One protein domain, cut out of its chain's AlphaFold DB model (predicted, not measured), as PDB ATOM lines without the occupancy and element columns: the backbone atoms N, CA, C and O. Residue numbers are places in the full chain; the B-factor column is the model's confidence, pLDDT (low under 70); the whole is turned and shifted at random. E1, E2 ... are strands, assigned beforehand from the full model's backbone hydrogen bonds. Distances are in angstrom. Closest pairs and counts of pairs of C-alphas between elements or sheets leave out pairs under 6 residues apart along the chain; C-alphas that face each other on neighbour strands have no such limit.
ATOM      1  N   LEU A  55     151.755 159.690  81.031       90.50
ATOM      2  CA  LEU A  55     150.817 159.463  82.124       90.50
ATOM      3  C   LEU A  55     149.740 160.556  82.123       90.50
ATOM      4  O   LEU A  55     150.072 161.734  82.206       90.50
ATOM      5  N   LEU A  56     148.469 160.162  82.055       90.50
ATOM      6  CA  LEU A  56     147.333 161.089  82.089       90.50
ATOM      7  C   LEU A  56     146.642 161.136  83.453       90.50
ATOM      8  O   LEU A  56     146.126 162.178  83.841       90.50
ATOM      9  N   GLY A  57     146.636 160.023  84.185       88.69
ATOM     10  CA  GLY A  57     146.015 159.951  85.501       88.69
ATOM     11  C   GLY A  57     146.101 158.562  86.115       88.69
ATOM     12  O   GLY A  57     146.490 157.594  85.458       88.69
ATOM     13  N   SER A  58     145.730 158.465  87.385       88.38
ATOM     14  CA  SER A  58     145.648 157.210  88.127       88.38
ATOM     15  C   SER A  58     144.415 157.205  89.022       88.38
ATOM     16  O   SER A  58     143.996 158.244  89.526       88.38
ATOM     17  N   SER A  59     143.813 156.032  89.197       86.19
ATOM     18  CA  SER A  59     142.627 155.849  90.034       86.19
ATOM     19  C   SER A  59     142.534 154.384  90.469       86.19
ATOM     20  O   SER A  59     142.804 153.494  89.666       86.19
ATOM     21  N   TYR A  60     142.247 154.124  91.751       86.31
ATOM     22  CA  TYR A  60     142.115 152.779  92.351       86.31
ATOM     23  C   TYR A  60     143.186 151.752  91.920       86.31
ATOM     24  O   TYR A  60     142.892 150.595  91.622       86.31
ATOM     25  N   GLY A  61     144.456 152.170  91.876       85.50
ATOM     26  CA  GLY A  61     145.580 151.295  91.513       85.50
ATOM     27  C   GLY A  61     145.712 150.997  90.013       85.50
ATOM     28  O   GLY A  61     146.598 150.237  89.626       85.50
ATOM     29  N   LEU A  62     144.878 151.604  89.170       88.88
ATOM     30  CA  LEU A  62     145.018 151.624  87.718       88.88
ATOM     31  C   LEU A  62     145.619 152.952  87.254       88.88
ATOM     32  O   LEU A  62     145.524 153.980  87.929       88.88
ATOM     33  N   VAL A  63     146.251 152.921  86.086       90.81
ATOM     34  CA  VAL A  63     146.972 154.059  85.515       90.81
ATOM     35  C   VAL A  63     146.627 154.203  84.036       90.81
ATOM     36  O   VAL A  63     146.708 153.227  83.292       90.81
ATOM     37  N   LEU A  64     146.262 155.414  83.609       92.56
ATOM     38  CA  LEU A  64     145.941 155.743  82.222       92.56
ATOM     39  C   LEU A  64     147.140 156.389  81.523       92.56
ATOM     40  O   LEU A  64     147.696 157.380  81.999       92.56
ATOM     41  N   PHE A  65     147.476 155.868  80.347       93.69
ATOM     42  CA  PHE A  65     148.539 156.364  79.481       93.69
ATOM     43  C   PHE A  65     148.025 156.730  78.085       93.69
ATOM     44  O   PHE A  65     147.047 156.157  77.610       93.69
ATOM     45  N   THR A  66     148.740 157.628  77.404       92.75
ATOM     46  CA  THR A  66     148.613 157.916  75.962       92.75
ATOM     47  C   THR A  66     149.977 157.866  75.276       92.75
ATOM     48  O   THR A  66     151.006 158.016  75.931       92.75
ATOM     49  N   THR A  67     150.012 157.689  73.955       90.50
ATOM     50  CA  THR A  67     151.254 157.742  73.156       90.50
ATOM     51  C   THR A  67     151.596 159.134  72.624       90.50
ATOM     52  O   THR A  67     152.688 159.354  72.106       90.50
ATOM     53  N   SER A  68     150.670 160.089  72.728       88.06
ATOM     54  CA  SER A  68     150.843 161.459  72.240       88.06
ATOM     55  C   SER A  68     150.002 162.421  73.065       88.06
ATOM     56  O   SER A  68     148.864 162.097  73.389       88.06
ATOM     57  N   LEU A  69     150.535 163.605  73.383       84.19
ATOM     58  CA  LEU A  69     149.783 164.671  74.061       84.19
ATOM     59  C   LEU A  69     148.930 165.505  73.092       84.19
ATOM     60  O   LEU A  69     147.888 166.014  73.500       84.19
ATOM     61  N   PHE A  70     149.345 165.596  71.823       82.50
ATOM     62  CA  PHE A  70     148.674 166.375  70.773       82.50
ATOM     63  C   PHE A  70     147.696 165.544  69.939       82.50
ATOM     64  O   PHE A  70     146.786 166.069  69.329       82.50
ATOM     65  N   ASN A  71     147.876 164.231  69.857       85.81
ATOM     66  CA  ASN A  71     146.970 163.372  69.098       85.81
ATOM     67  C   ASN A  71     146.651 162.134  69.924       85.81
ATOM     68  O   ASN A  71     147.139 161.035  69.648       85.81
ATOM     69  N   GLN A  72     145.894 162.344  71.002       88.50
ATOM     70  CA  GLN A  72     145.541 161.298  71.956       88.50
ATOM     71  C   GLN A  72     144.508 160.336  71.339       88.50
ATOM     72  O   GLN A  72     143.307 160.423  71.603       88.50
ATOM     73  N   MET A  73     144.994 159.453  70.465       90.75
ATOM     74  CA  MET A  73     144.211 158.449  69.734       90.75
ATOM     75  C   MET A  73     144.413 157.033  70.259       90.75
ATOM     76  O   MET A  73     143.638 156.139  69.935       90.75
ATOM     77  N   ILE A  74     145.458 156.823  71.052       92.50
ATOM     78  CA  ILE A  74     145.802 155.523  71.607       92.50
ATOM     79  C   ILE A  74     145.917 155.705  73.107       92.50
ATOM     80  O   ILE A  74     146.771 156.457  73.579       92.50
ATOM     81  N   TYR A  75     145.056 155.004  73.832       93.81
ATOM     82  CA  TYR A  75     145.052 154.989  75.282       93.81
ATOM     83  C   TYR A  75     145.338 153.584  75.785       93.81
ATOM     84  O   TYR A  75     144.849 152.598  75.227       93.81
ATOM     85  N   TYR A  76     146.087 153.512  76.877       94.38
ATOM     86  CA  TYR A  76     146.339 152.271  77.586       94.38
ATOM     87  C   TYR A  76     145.961 152.420  79.045       94.38
ATOM     88  O   TYR A  76     146.339 153.395  79.688       94.38
ATOM     89  N   VAL A  77     145.285 151.414  79.580       93.44
ATOM     90  CA  VAL A  77     145.126 151.257  81.022       93.44
ATOM     91  C   VAL A  77     146.090 150.182  81.488       93.44
ATOM     92  O   VAL A  77     146.109 149.069  80.962       93.44
ATOM     93  N   CYS A  78     146.917 150.529  82.463       92.19
ATOM     94  CA  CYS A  78     147.844 149.616  83.103       92.19
ATOM     95  C   CYS A  78     147.389 149.343  84.532       92.19
ATOM     96  O   CYS A  78     147.032 150.266  85.265       92.19
ATOM     97  N   ASN A  79     147.477 148.084  84.945       90.44
ATOM     98  CA  ASN A  79     147.504 147.715  86.349       90.44
ATOM     99  C   ASN A  79     148.973 147.462  86.746       90.44
ATOM    100  O   ASN A  79     149.501 146.395  86.413       90.44
ATOM    101  N   PRO A  80     149.647 148.387  87.461       86.56
ATOM    102  CA  PRO A  80     151.067 148.252  87.793       86.56
ATOM    103  C   PRO A  80     151.373 147.055  88.700       86.56
ATOM    104  O   PRO A  80     152.469 146.504  88.633       86.56
ATOM    105  N   LEU A  81     150.407 146.624  89.523       85.06
ATOM    106  CA  LEU A  81     150.565 145.481  90.425       85.06
ATOM    107  C   LEU A  81     150.620 144.158  89.652       85.06
ATOM    108  O   LEU A  81     151.445 143.296  89.939       85.06
ATOM    109  N   THR A  82     149.741 144.002  88.661       87.00
ATOM    110  CA  THR A  82     149.653 142.779  87.844       87.00
ATOM    111  C   THR A  82     150.464 142.853  86.553       87.00
ATOM    112  O   THR A  82     150.578 141.845  85.860       87.00
ATOM    113  N   LYS A  83     151.001 144.034  86.216       87.62
ATOM    114  CA  LYS A  83     151.676 144.358  84.948       87.62
ATOM    115  C   LYS A  83     150.824 144.107  83.700       87.62
ATOM    116  O   LYS A  83     151.347 143.971  82.597       87.62
ATOM    117  N   LYS A  84     149.503 144.024  83.862       89.44
ATOM    118  CA  LYS A  84     148.579 143.846  82.743       89.44
ATOM    119  C   LYS A  84     148.275 145.191  82.103       89.44
ATOM    120  O   LYS A  84     148.043 146.180  82.798       89.44
ATOM    121  N   TRP A  85     148.234 145.182  80.780       92.56
ATOM    122  CA  TRP A  85     147.910 146.331  79.950       92.56
ATOM    123  C   TRP A  85     146.657 146.041  79.138       92.56
ATOM    124  O   TRP A  85     146.486 144.936  78.624       92.56
ATOM    125  N   VAL A  86     145.809 147.050  78.990       92.25
ATOM    126  CA  VAL A  86     144.633 147.010  78.126       92.25
ATOM    127  C   VAL A  86     144.705 148.202  77.186       92.25
ATOM    128  O   VAL A  86     144.764 149.343  77.638       92.25
ATOM    129  N   SER A  87     144.732 147.933  75.880       93.75
ATOM    130  CA  SER A  87     144.542 148.975  74.869       93.75
ATOM    131  C   SER A  87     143.063 149.307  74.792       93.75
ATOM    132  O   SER A  87     142.235 148.405  74.670       93.75
ATOM    133  N   LEU A  88     142.739 150.593  74.834       93.62
ATOM    134  CA  LEU A  88     141.369 151.049  74.637       93.62
ATOM    135  C   LEU A  88     141.058 151.158  73.142       93.62
ATOM    136  O   LEU A  88     141.986 151.340  72.341       93.62
ATOM    137  N   PRO A  89     139.777 151.052  72.746       92.56
ATOM    138  CA  PRO A  89     139.380 151.344  71.380       92.56
ATOM    139  C   PRO A  89     139.752 152.788  71.020       92.56
ATOM    140  O   PRO A  89     139.694 153.682  71.874       92.56
ATOM    141  N   PRO A  90     140.141 153.035  69.759       91.50
ATOM    142  CA  PRO A  90     140.489 154.370  69.327       91.50
ATOM    143  C   PRO A  90     139.269 155.295  69.434       91.50
ATOM    144  O   PRO A  90     138.137 154.883  69.159       91.50
ATOM    145  N   PRO A  91     139.496 156.567  69.782       89.69
ATOM    146  CA  PRO A  91     138.496 157.608  69.668       89.69
ATOM    147  C   PRO A  91     137.846 157.636  68.293       89.69
ATOM    148  O   PRO A  91     138.531 157.461  67.283       89.69
ATOM    149  N   PRO A  92     136.567 158.005  68.209       86.81
ATOM    150  CA  PRO A  92     135.924 158.147  66.918       86.81
ATOM    151  C   PRO A  92     136.310 159.454  66.200       86.81
ATOM    152  O   PRO A  92     136.032 159.601  65.013       86.81
ATOM    153  N   LYS A  93     136.914 160.421  66.905       85.31
ATOM    154  CA  LYS A  93     137.374 161.698  66.346       85.31
ATOM    155  C   LYS A  93     138.830 161.953  66.713       85.31
ATOM    156  O   LYS A  93     139.208 161.891  67.883       85.31
ATOM    157  N   VAL A  94     139.601 162.323  65.696       86.62
ATOM    158  CA  VAL A  94     140.935 162.901  65.854       86.62
ATOM    159  C   VAL A  94     140.774 164.346  66.317       86.62
ATOM    160  O   VAL A  94     140.007 165.106  65.720       86.62
ATOM    161  N   SER A  95     141.483 164.723  67.379       85.94
ATOM    162  CA  SER A  95     141.575 166.115  67.809       85.94
ATOM    163  C   SER A  95     142.969 166.443  68.320       85.94
ATOM    164  O   SER A  95     143.604 165.608  68.961       85.94
ATOM    165  N   GLU A  96     143.405 167.671  68.038       83.12
ATOM    166  CA  GLU A  96     144.736 168.189  68.368       83.12
ATOM    167  C   GLU A  96     144.922 168.472  69.866       83.12
ATOM    168  O   GLU A  96     146.033 168.454  70.391       83.12
ATOM    169  N   TYR A  97     143.829 168.755  70.575       83.12
ATOM    170  CA  TYR A  97     143.865 169.080  71.997       83.12
ATOM    171  C   TYR A  97     142.711 168.384  72.699       83.12
ATOM    172  O   TYR A  97     141.560 168.795  72.595       83.12
ATOM    173  N   VAL A  98     143.032 167.312  73.417       86.19
ATOM    174  CA  VAL A  98     142.059 166.528  74.180       86.19
ATOM    175  C   VAL A  98     142.381 166.673  75.659       86.19
ATOM    176  O   VAL A  98     143.495 166.369  76.086       86.19
ATOM    177  N   MET A  99     141.404 167.100  76.457       87.00
ATOM    178  CA  MET A  99     141.477 166.876  77.901       87.00
ATOM    179  C   MET A  99     140.954 165.480  78.186       87.00
ATOM    180  O   MET A  99     139.875 165.123  77.713       87.00
ATOM    181  N   ALA A 100     141.723 164.687  78.921       88.25
ATOM    182  CA  ALA A 100     141.367 163.317  79.246       88.25
ATOM    183  C   ALA A 100     141.425 163.102  80.757       88.25
ATOM    184  O   ALA A 100     142.378 163.531  81.405       88.25
ATOM    185  N   GLY A 101     140.409 162.432  81.288       87.62
ATOM    186  CA  GLY A 101     140.283 162.026  82.679       87.62
ATOM    187  C   GLY A 101     140.074 160.539  82.825       87.62
ATOM    188  O   GLY A 101     139.667 159.851  81.886       87.62
ATOM    189  N   PHE A 102     140.386 160.057  84.021       89.81
ATOM    190  CA  PHE A 102     140.353 158.650  84.357       89.81
ATOM    191  C   PHE A 102     139.682 158.460  85.707       89.81
ATOM    192  O   PHE A 102     140.139 158.992  86.716       89.81
ATOM    193  N   GLU A 103     138.610 157.686  85.713       87.19
ATOM    194  CA  GLU A 103     137.824 157.374  86.898       87.19
ATOM    195  C   GLU A 103     137.683 155.860  86.995       87.19
ATOM    196  O   GLU A 103     137.508 155.189  85.981       87.19
ATOM    197  N   CYS A 104     137.778 155.299  88.195       85.88
ATOM    198  CA  CYS A 104     137.434 153.901  88.425       85.88
ATOM    199  C   CYS A 104     136.227 153.847  89.349       85.88
ATOM    200  O   CYS A 104     136.175 154.561  90.352       85.88
ATOM    201  N   ASP A 105     135.268 152.979  89.037       77.56
ATOM    202  CA  ASP A 105     134.112 152.786  89.901       77.56
ATOM    203  C   ASP A 105     134.569 151.929  91.087       77.56
ATOM    204  O   ASP A 105     134.601 150.698  91.046       77.56
ATOM    205  N   GLY A 106     135.010 152.590  92.153       66.50
ATOM    206  CA  GLY A 106     135.344 151.942  93.413       66.50
ATOM    207  C   GLY A 106     134.085 151.407  94.089       66.50
ATOM    208  O   GLY A 106     133.485 152.097  94.909       66.50
ATOM    209  N   SER A 107     133.672 150.175  93.782       62.03
ATOM    210  CA  SER A 107     132.732 149.472  94.662       62.03
ATOM    211  C   SER A 107     133.413 149.261  96.011       62.03
ATOM    212  O   SER A 107     134.467 148.630  96.077       62.03
ATOM    213  N   SER A 108     132.806 149.769  97.088       57.84
ATOM    214  CA  SER A 108     133.383 149.837  98.444       57.84
ATOM    215  C   SER A 108     133.849 148.489  99.016       57.84
ATOM    216  O   SER A 108     134.545 148.455 100.026       57.84
ATOM    217  N   SER A 109     133.466 147.375  98.388       58.78
ATOM    218  CA  SER A 109     133.785 146.007  98.794       58.78
ATOM    219  C   SER A 109     134.979 145.366  98.072       58.78
ATOM    220  O   SER A 109     135.404 144.294  98.497       58.78
ATOM    221  N   SER A 110     135.531 145.962  97.002       56.94
ATOM    222  CA  SER A 110     136.691 145.407  96.282       56.94
ATOM    223  C   SER A 110     137.884 146.358  96.323       56.94
ATOM    224  O   SER A 110     137.811 147.482  95.835       56.94
ATOM    225  N   LEU A 111     139.019 145.878  96.840       58.78
ATOM    226  CA  LEU A 111     140.300 146.605  96.836       58.78
ATOM    227  C   LEU A 111     140.858 146.837  95.422       58.78
ATOM    228  O   LEU A 111     141.798 147.606  95.246       58.78
ATOM    229  N   ILE A 112     140.304 146.150  94.423       60.03
ATOM    230  CA  ILE A 112     140.678 146.281  93.019       60.03
ATOM    231  C   ILE A 112     139.382 146.520  92.256       60.03
ATOM    232  O   ILE A 112     138.580 145.597  92.084       60.03
ATOM    233  N   SER A 113     139.151 147.761  91.829       64.19
ATOM    234  CA  SER A 113     138.074 148.022  90.881       64.19
ATOM    235  C   SER A 113     138.465 147.435  89.528       64.19
ATOM    236  O   SER A 113     139.582 147.631  89.042       64.19
ATOM    237  N   THR A 114     137.560 146.661  88.944       72.75
ATOM    238  CA  THR A 114     137.712 146.131  87.587       72.75
ATOM    239  C   THR A 114     137.106 147.060  86.547       72.75
ATOM    240  O   THR A 114     137.397 146.889  85.365       72.75
ATOM    241  N   SER A 115     136.280 148.018  86.979       86.25
ATOM    242  CA  SER A 115     135.540 148.906  86.102       86.25
ATOM    243  C   SER A 115     136.104 150.322  86.131       86.25
ATOM    244  O   SER A 115     136.373 150.911  87.179       86.25
ATOM    245  N   TYR A 116     136.309 150.881  84.948       89.56
ATOM    246  CA  TYR A 116     136.867 152.210  84.780       89.56
ATOM    247  C   TYR A 116     136.211 152.953  83.629       89.56
ATOM    248  O   TYR A 116     135.690 152.371  82.673       89.56
ATOM    249  N   LYS A 117     136.268 154.276  83.728       91.75
ATOM    250  CA  LYS A 117     135.786 155.221  82.742       91.75
ATOM    251  C   LYS A 117     136.934 156.113  82.294       91.75
ATOM    252  O   LYS A 117     137.714 156.611  83.107       91.75
ATOM    253  N   VAL A 118     137.032 156.324  80.988       91.44
ATOM    254  CA  VAL A 118     137.912 157.341  80.411       91.44
ATOM    255  C   VAL A 118     137.035 158.427  79.830       91.44
ATOM    256  O   VAL A 118     136.263 158.184  78.904       91.44
ATOM    257  N   VAL A 119     137.158 159.626  80.381       90.81
ATOM    258  CA  VAL A 119     136.410 160.802  79.941       90.81
ATOM    259  C   VAL A 119     137.312 161.626  79.042       90.81
ATOM    260  O   VAL A 119     138.443 161.919  79.409       90.81
ATOM    261  N   ARG A 120     136.839 162.009  77.862       91.00
ATOM    262  CA  ARG A 120     137.594 162.794  76.883       91.00
ATOM    263  C   ARG A 120     136.787 164.001  76.445       91.00
ATOM    264  O   ARG A 120     135.594 163.899  76.186       91.00
ATOM    265  N   ILE A 121     137.461 165.134  76.315       89.69
ATOM    266  CA  ILE A 121     136.882 166.394  75.854       89.69
ATOM    267  C   ILE A 121     137.729 166.875  74.674       89.69
ATOM    268  O   ILE A 121     138.742 167.550  74.875       89.69
ATOM    269  N   PRO A 122     137.391 166.465  73.436       84.69
ATOM    270  CA  PRO A 122     138.262 166.652  72.284       84.69
ATOM    271  C   PRO A 122     138.300 168.084  71.758       84.69
ATOM    272  O   PRO A 122     139.224 168.430  71.043       84.69
ATOM    273  N   LYS A 123     137.308 168.926  72.042       78.44
ATOM    274  CA  LYS A 123     137.287 170.316  71.566       78.44
ATOM    275  C   LYS A 123     136.781 171.220  72.663       78.44
ATOM    276  O   LYS A 123     135.639 171.676  72.638       78.44
ATOM    277  N   PHE A 124     137.647 171.457  73.636       67.25
ATOM    278  CA  PHE A 124     137.391 172.467  74.645       67.25
ATOM    279  C   PHE A 124     137.700 173.860  74.086       67.25
ATOM    280  O   PHE A 124     138.653 174.528  74.475       67.25
ATOM    281  N   GLU A 125     136.918 174.277  73.094       66.38
ATOM    282  CA  GLU A 125     136.883 175.676  72.679       66.38
ATOM    283  C   GLU A 125     136.099 176.465  73.737       66.38
ATOM    284  O   GLU A 125     135.247 175.904  74.422       66.38
ATOM    285  N   THR A 126     136.322 177.777  73.848       60.81
ATOM    286  CA  THR A 126     135.621 178.718  74.759       60.81
ATOM    287  C   THR A 126     134.097 178.805  74.552       60.81
ATOM    288  O   THR A 126     133.426 179.713  75.045       60.81
ATOM    289  N   ARG A 127     133.524 177.878  73.786       64.00
ATOM    290  CA  ARG A 127     132.101 177.773  73.518       64.00
ATOM    291  C   ARG A 127     131.396 177.219  74.747       64.00
ATOM    292  O   ARG A 127     131.897 176.363  75.463       64.00
ATOM    293  N   ARG A 128     130.157 177.666  74.928       70.38
ATOM    294  CA  ARG A 128     129.279 177.184  76.001       70.38
ATOM    295  C   ARG A 128     128.929 175.704  75.865       70.38
ATOM    296  O   ARG A 128     128.494 175.117  76.838       70.38
ATOM    297  N   ASN A 129     129.099 175.112  74.688       77.12
ATOM    298  CA  ASN A 129     128.768 173.716  74.443       77.12
ATOM    299  C   ASN A 129     130.043 172.950  74.128       77.12
ATOM    300  O   ASN A 129     130.783 173.346  73.224       77.12
ATOM    301  N   PHE A 130     130.253 171.843  74.826       82.56
ATOM    302  CA  PHE A 130     131.344 170.926  74.539       82.56
ATOM    303  C   PHE A 130     130.830 169.490  74.509       82.56
ATOM    304  O   PHE A 130     129.850 169.115  75.159       82.56
ATOM    305  N   GLU A 131     131.488 168.701  73.673       86.19
ATOM    306  CA  GLU A 131     131.251 167.272  73.539       86.19
ATOM    307  C   GLU A 131     132.150 166.546  74.531       86.19
ATOM    308  O   GLU A 131     133.344 166.839  74.630       86.19
ATOM    309  N   VAL A 132     131.564 165.602  75.256       89.00
ATOM    310  CA  VAL A 132     132.274 164.698  76.147       89.00
ATOM    311  C   VAL A 132     132.098 163.290  75.611       89.00
ATOM    312  O   VAL A 132     130.981 162.826  75.375       89.00
ATOM    313  N   GLU A 133     133.213 162.608  75.416       90.44
ATOM    314  CA  GLU A 133     133.263 161.211  75.016       90.44
ATOM    315  C   GLU A 133     133.632 160.392  76.253       90.44
ATOM    316  O   GLU A 133     134.648 160.656  76.892       90.44
ATOM    317  N   ILE A 134     132.799 159.423  76.619       91.12
ATOM    318  CA  ILE A 134     133.002 158.578  77.795       91.12
ATOM    319  C   ILE A 134     133.151 157.147  77.309       91.12
ATOM    320  O   ILE A 134     132.211 156.563  76.776       91.12
ATOM    321  N   PHE A 135     134.339 156.587  77.491       92.62
ATOM    322  CA  PHE A 135     134.558 155.154  77.372       92.62
ATOM    323  C   PHE A 135     134.298 154.501  78.724       92.62
ATOM    324  O   PHE A 135     134.804 154.990  79.734       92.62
ATOM    325  N   THR A 136     133.579 153.383  78.742       91.12
ATOM    326  CA  THR A 136     133.379 152.566  79.945       91.12
ATOM    327  C   THR A 136     133.877 151.149  79.711       91.12
ATOM    328  O   THR A 136     133.495 150.515  78.730       91.12
ATOM    329  N   SER A 137     134.698 150.627  80.623       91.38
ATOM    330  CA  SER A 137     135.276 149.281  80.512       91.38
ATOM    331  C   SER A 137     134.235 148.169  80.428       91.38
ATOM    332  O   SER A 137     134.494 147.151  79.796       91.38
ATOM    333  N   ASP A 138     133.082 148.356  81.073       88.56
ATOM    334  CA  ASP A 138     132.083 147.301  81.254       88.56
ATOM    335  C   ASP A 138     131.316 147.009  79.965       88.56
ATOM    336  O   ASP A 138     131.019 145.854  79.668       88.56
ATOM    337  N   SER A 139     131.027 148.047  79.178       86.94
ATOM    338  CA  SER A 139     130.440 147.898  77.843       86.94
ATOM    339  C   SER A 139     131.499 147.751  76.753       86.94
ATOM    340  O   SER A 139     131.227 147.161  75.715       86.94
ATOM    341  N   GLY A 140     132.701 148.301  76.961       87.12
ATOM    342  CA  GLY A 140     133.688 148.466  75.893       87.12
ATOM    343  C   GLY A 140     133.285 149.514  74.846       87.12
ATOM    344  O   GLY A 140     133.988 149.679  73.849       87.12
ATOM    345  N   ASP A 141     132.191 150.240  75.082       87.00
ATOM    346  CA  ASP A 141     131.636 151.225  74.161       87.00
ATOM    347  C   ASP A 141     132.053 152.651  74.531       87.00
ATOM    348  O   ASP A 141     132.350 152.977  75.685       87.00
ATOM    349  N   ILE A 142     132.035 153.527  73.522       87.25
ATOM    350  CA  ILE A 142     132.258 154.966  73.677       87.25
ATOM    351  C   ILE A 142     130.917 155.687  73.520       87.25
ATOM    352  O   ILE A 142     130.386 155.808  72.414       87.25
ATOM    353  N   GLY A 143     130.389 156.201  74.628       84.69
ATOM    354  CA  GLY A 143     129.219 157.074  74.656       84.69
ATOM    355  C   GLY A 143     129.596 158.528  74.379       84.69
ATOM    356  O   GLY A 143     130.630 159.014  74.838       84.69
ATOM    357  N   ARG A 144     128.750 159.251  73.640       84.94
ATOM    358  CA  ARG A 144     128.893 160.698  73.428       84.94
ATOM    359  C   ARG A 144     127.785 161.439  74.143       84.94
ATOM    360  O   ARG A 144     126.608 161.152  73.940       84.94
ATOM    361  N   HIS A 145     128.180 162.430  74.921       82.62
ATOM    362  CA  HIS A 145     127.280 163.273  75.682       82.62
ATOM    363  C   HIS A 145     127.598 164.738  75.389       82.62
ATOM    364  O   HIS A 145     128.760 165.133  75.291       82.62
ATOM    365  N   TYR A 146     126.557 165.546  75.229       80.31
ATOM    366  CA  TYR A 146     126.683 166.979  74.991       80.31
ATOM    367  C   TYR A 146     126.328 167.720  76.268       80.31
ATOM    368  O   TYR A 146     125.260 167.495  76.835       80.31
ATOM    369  N   TYR A 147     127.217 168.610  76.699       76.31
ATOM    370  CA  TYR A 147     127.013 169.425  77.887       76.31
ATOM    371  C   TYR A 147     127.017 170.905  77.509       76.31
ATOM    372  O   TYR A 147     127.799 171.346  76.660       76.31
ATOM    373  N   THR A 148     126.141 171.667  78.163       70.00
ATOM    374  CA  THR A 148     126.068 173.126  78.054       70.00
ATOM    375  C   THR A 148     126.489 173.752  79.377       70.00
ATOM    376  O   THR A 148     125.926 173.453  80.427       70.00
ATOM    377  N   LEU A 149     127.469 174.646  79.323       69.06
ATOM    378  CA  LEU A 149     127.908 175.479  80.431       69.06
ATOM    379  C   LEU A 149     126.833 176.510  80.754       69.06
ATOM    380  O   LEU A 149     126.559 177.423  79.970       69.06
ATOM    381  N   LEU A 150     126.250 176.362  81.938       54.34
ATOM    382  CA  LEU A 150     125.342 177.330  82.524       54.34
ATOM    383  C   LEU A 150     126.158 178.176  83.518       54.34
ATOM    384  O   LEU A 150     126.441 177.726  84.620       54.34
ATOM    385  N   HIS A 151     126.516 179.398  83.106       49.69
ATOM    386  CA  HIS A 151     127.121 180.497  83.891       49.69
ATOM    387  C   HIS A 151     128.647 180.744  83.800       49.69
ATOM    388  O   HIS A 151     129.447 179.840  83.591       49.69
ATOM    389  N   VAL A 152     129.008 182.038  83.878       50.12
ATOM    390  CA  VAL A 152     130.169 182.701  83.243       50.12
ATOM    391  C   VAL A 152     131.080 183.378  84.280       50.12
ATOM    392  O   VAL A 152     131.499 184.513  84.094       50.12
ATOM    393  N   ASP A 153     131.410 182.688  85.369       54.72
ATOM    394  CA  ASP A 153     132.372 183.212  86.360       54.72
ATOM    395  C   ASP A 153     133.757 182.550  86.236       54.72
ATOM    396  O   ASP A 153     134.549 182.513  87.173       54.72
ATOM    397  N   GLY A 154     134.069 182.029  85.043       49.34
ATOM    398  CA  GLY A 154     135.424 181.626  84.654       49.34
ATOM    399  C   GLY A 154     135.925 180.299  85.230       49.34
ATOM    400  O   GLY A 154     137.054 179.919  84.931       49.34
ATOM    401  N   VAL A 155     135.106 179.575  86.002       49.94
ATOM    402  CA  VAL A 155     135.452 178.257  86.554       49.94
ATOM    403  C   VAL A 155     134.432 177.225  86.097       49.94
ATOM    404  O   VAL A 155     133.261 177.267  86.467       49.94
ATOM    405  N   ILE A 156     134.893 176.276  85.290       52.66
ATOM    406  CA  ILE A 156     134.094 175.131  84.863       52.66
ATOM    407  C   ILE A 156     134.391 174.004  85.842       52.66
ATOM    408  O   ILE A 156     135.468 173.416  85.805       52.66
ATOM    409  N   SER A 157     133.447 173.734  86.744       50.88
ATOM    410  CA  SER A 157     133.487 172.549  87.599       50.88
ATOM    411  C   SER A 157     132.662 171.459  86.931       50.88
ATOM    412  O   SER A 157     131.431 171.468  86.960       50.88
ATOM    413  N   LEU A 158     133.347 170.537  86.262       52.41
ATOM    414  CA  LEU A 158     132.739 169.279  85.867       52.41
ATOM    415  C   LEU A 158     132.644 168.420  87.124       52.41
ATOM    416  O   LEU A 158     133.650 167.885  87.580       52.41
ATOM    417  N   ASN A 159     131.444 168.311  87.693       42.69
ATOM    418  CA  ASN A 159     131.159 167.359  88.763       42.69
ATOM    419  C   ASN A 159     131.071 165.941  88.180       42.69
ATOM    420  O   ASN A 159     130.010 165.333  88.074       42.69
ATOM    421  N   LEU A 160     132.216 165.461  87.716       47.53
ATOM    422  CA  LEU A 160     132.530 164.051  87.641       47.53
ATOM    423  C   LEU A 160     133.106 163.762  89.017       47.53
ATOM    424  O   LEU A 160     134.161 164.304  89.346       47.53
ATOM    425  N   THR A 161     132.390 163.008  89.844       38.72
ATOM    426  CA  THR A 161     132.615 162.892  91.295       38.72
ATOM    427  C   THR A 161     134.051 162.489  91.678       38.72
ATOM    428  O   THR A 161     134.418 162.586  92.846       38.72
ATOM    429  N   GLN A 162     134.894 162.087  90.717       40.53
ATOM    430  CA  GLN A 162     136.320 161.818  90.914       40.53
ATOM    431  C   GLN A 162     137.268 162.392  89.835       40.53
ATOM    432  O   GLN A 162     138.471 162.151  89.902       40.53
ATOM    433  N   CYS A 163     136.784 163.176  88.863       37.41
ATOM    434  CA  CYS A 163     137.633 163.842  87.864       37.41
ATOM    435  C   CYS A 163     137.621 165.363  88.076       37.41
ATOM    436  O   CYS A 163     136.849 166.084  87.446       37.41
ATOM    437  N   ILE A 164     138.491 165.871  88.955       37.22
ATOM    438  CA  ILE A 164     138.661 167.319  89.125       37.22
ATOM    439  C   ILE A 164     139.517 167.854  87.971       37.22
ATOM    440  O   ILE A 164     140.738 167.709  87.964       37.22
ATOM    441  N   PHE A 165     138.874 168.524  87.015       43.69
ATOM    442  CA  PHE A 165     139.541 169.420  86.074       43.69
ATOM    443  C   PHE A 165     139.247 170.861  86.476       43.69
ATOM    444  O   PHE A 165     138.103 171.302  86.406       43.69
ATOM    445  N   LEU A 166     140.276 171.603  86.886       38.81
ATOM    446  CA  LEU A 166     140.193 173.056  87.009       38.81
ATOM    447  C   LEU A 166     140.788 173.675  85.751       38.81
ATOM    448  O   LEU A 166     141.987 173.557  85.502       38.81
ATOM    449  N   ILE A 167     139.948 174.335  84.960       42.62
ATOM    450  CA  ILE A 167     140.387 175.090  83.788       42.62
ATOM    451  C   ILE A 167     140.221 176.565  84.130       42.62
ATOM    452  O   ILE A 167     139.102 177.073  84.174       42.62
ATOM    453  N   SER A 168     141.339 177.229  84.417       36.47
ATOM    454  CA  SER A 168     141.384 178.674  84.643       36.47
ATOM    455  C   SER A 168     141.748 179.380  83.342       36.47
ATOM    456  O   SER A 168     142.756 179.048  82.716       36.47
ATOM    457  N   TYR A 169     140.956 180.376  82.947       39.69
ATOM    458  CA  TYR A 169     141.263 181.224  81.797       39.69
ATOM    459  C   TYR A 169     142.097 182.440  82.225       39.69
ATOM    460  O   TYR A 169     141.772 183.064  83.236       39.69
TER     461      TYR A 169
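What this domain is: This is residues 55 to 169 of the 214 residues of an uncharacterized protein of Papaver somniferum (UniProt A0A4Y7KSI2). Two four-stranded sheets, E1 to E4 and E5 to E8, make a loose sandwich, only partly face to face: E1 and E2 come near E5, while E4 and E8 lie far out in their sheets. The strands of the two sheets cross at 43 degrees, and a long unnamed tail, residues 149 to 169, runs out from E8 and folds back. The printed part has 115 residues, with no named helix and eight strands, E1 to E8 in chain order; each sheet is antiparallel, in the orders E1 - E2 - E3 - E4 and E5 - E6 - E7 - E8. The class is all strand, though named strands hold 46 of the 115 residues. The whole is compact, with a radius of gyration of the C-alphas of 14.5 A and spans of 44 by 31 by 24 A.

Where its parts are: Find C-alpha 55 at (150.817, 159.463, 82.124); from there E1 runs to residue 59. Next come E2, residues 62 to 66, E3, residues 75 to 79, and E4, residues 84 to 87. E5, residues 99 to 104, begins with C-alpha 99 at (141.477, 166.876, 77.901) and is 17.2 A long. E6, residues 116 to 121, measures 16.8 A, and E7, residues 129 to 136, 22.3 A. E8, residues 142 to 148, covers 19.7 A and ends with C-alpha 148 at (126.068, 173.126, 78.054).

How they stand to each other: Look first at E1 to E4, a meander, each strand the antiparallel neighbour of the one before. Across E1 and E2, N 56 and O 64 are 2.9 A apart, within hydrogen-bond range; across E2 and E3, N 65 and O 76 are at 2.8 A; across E3 and E4, N 86 and O 77 are at 2.8 A. Then look at the second meander, E5 to E8, a twisted sheet. Here N 101 and O 119 join the range at 2.8 A for E5 and E6, N 120 and O 133 at 2.8 A for E6 and E7, and N 132 and O 145 at 2.8 A for E7 and E8. Between the sheets of this sandwich, the closest C-alphas of E1 and E5 are those of Ser 59 and Cys 104, 5.8 A apart. E2 and E6 are only just apart, at 8.4 A. E4 and E8 are apart.

The domain as a whole: The two C-alphas farthest apart, those of Thr 82 and Val 152, are 44.7 A from each other. The printed part has no cut. The links E4 to E5, where the chain changes sheets, and E5 to E6 are long. The mean pLDDT of the printed part is 77.3; residues 106 to 113, 124 to 127 and 149 to 169 are under 70.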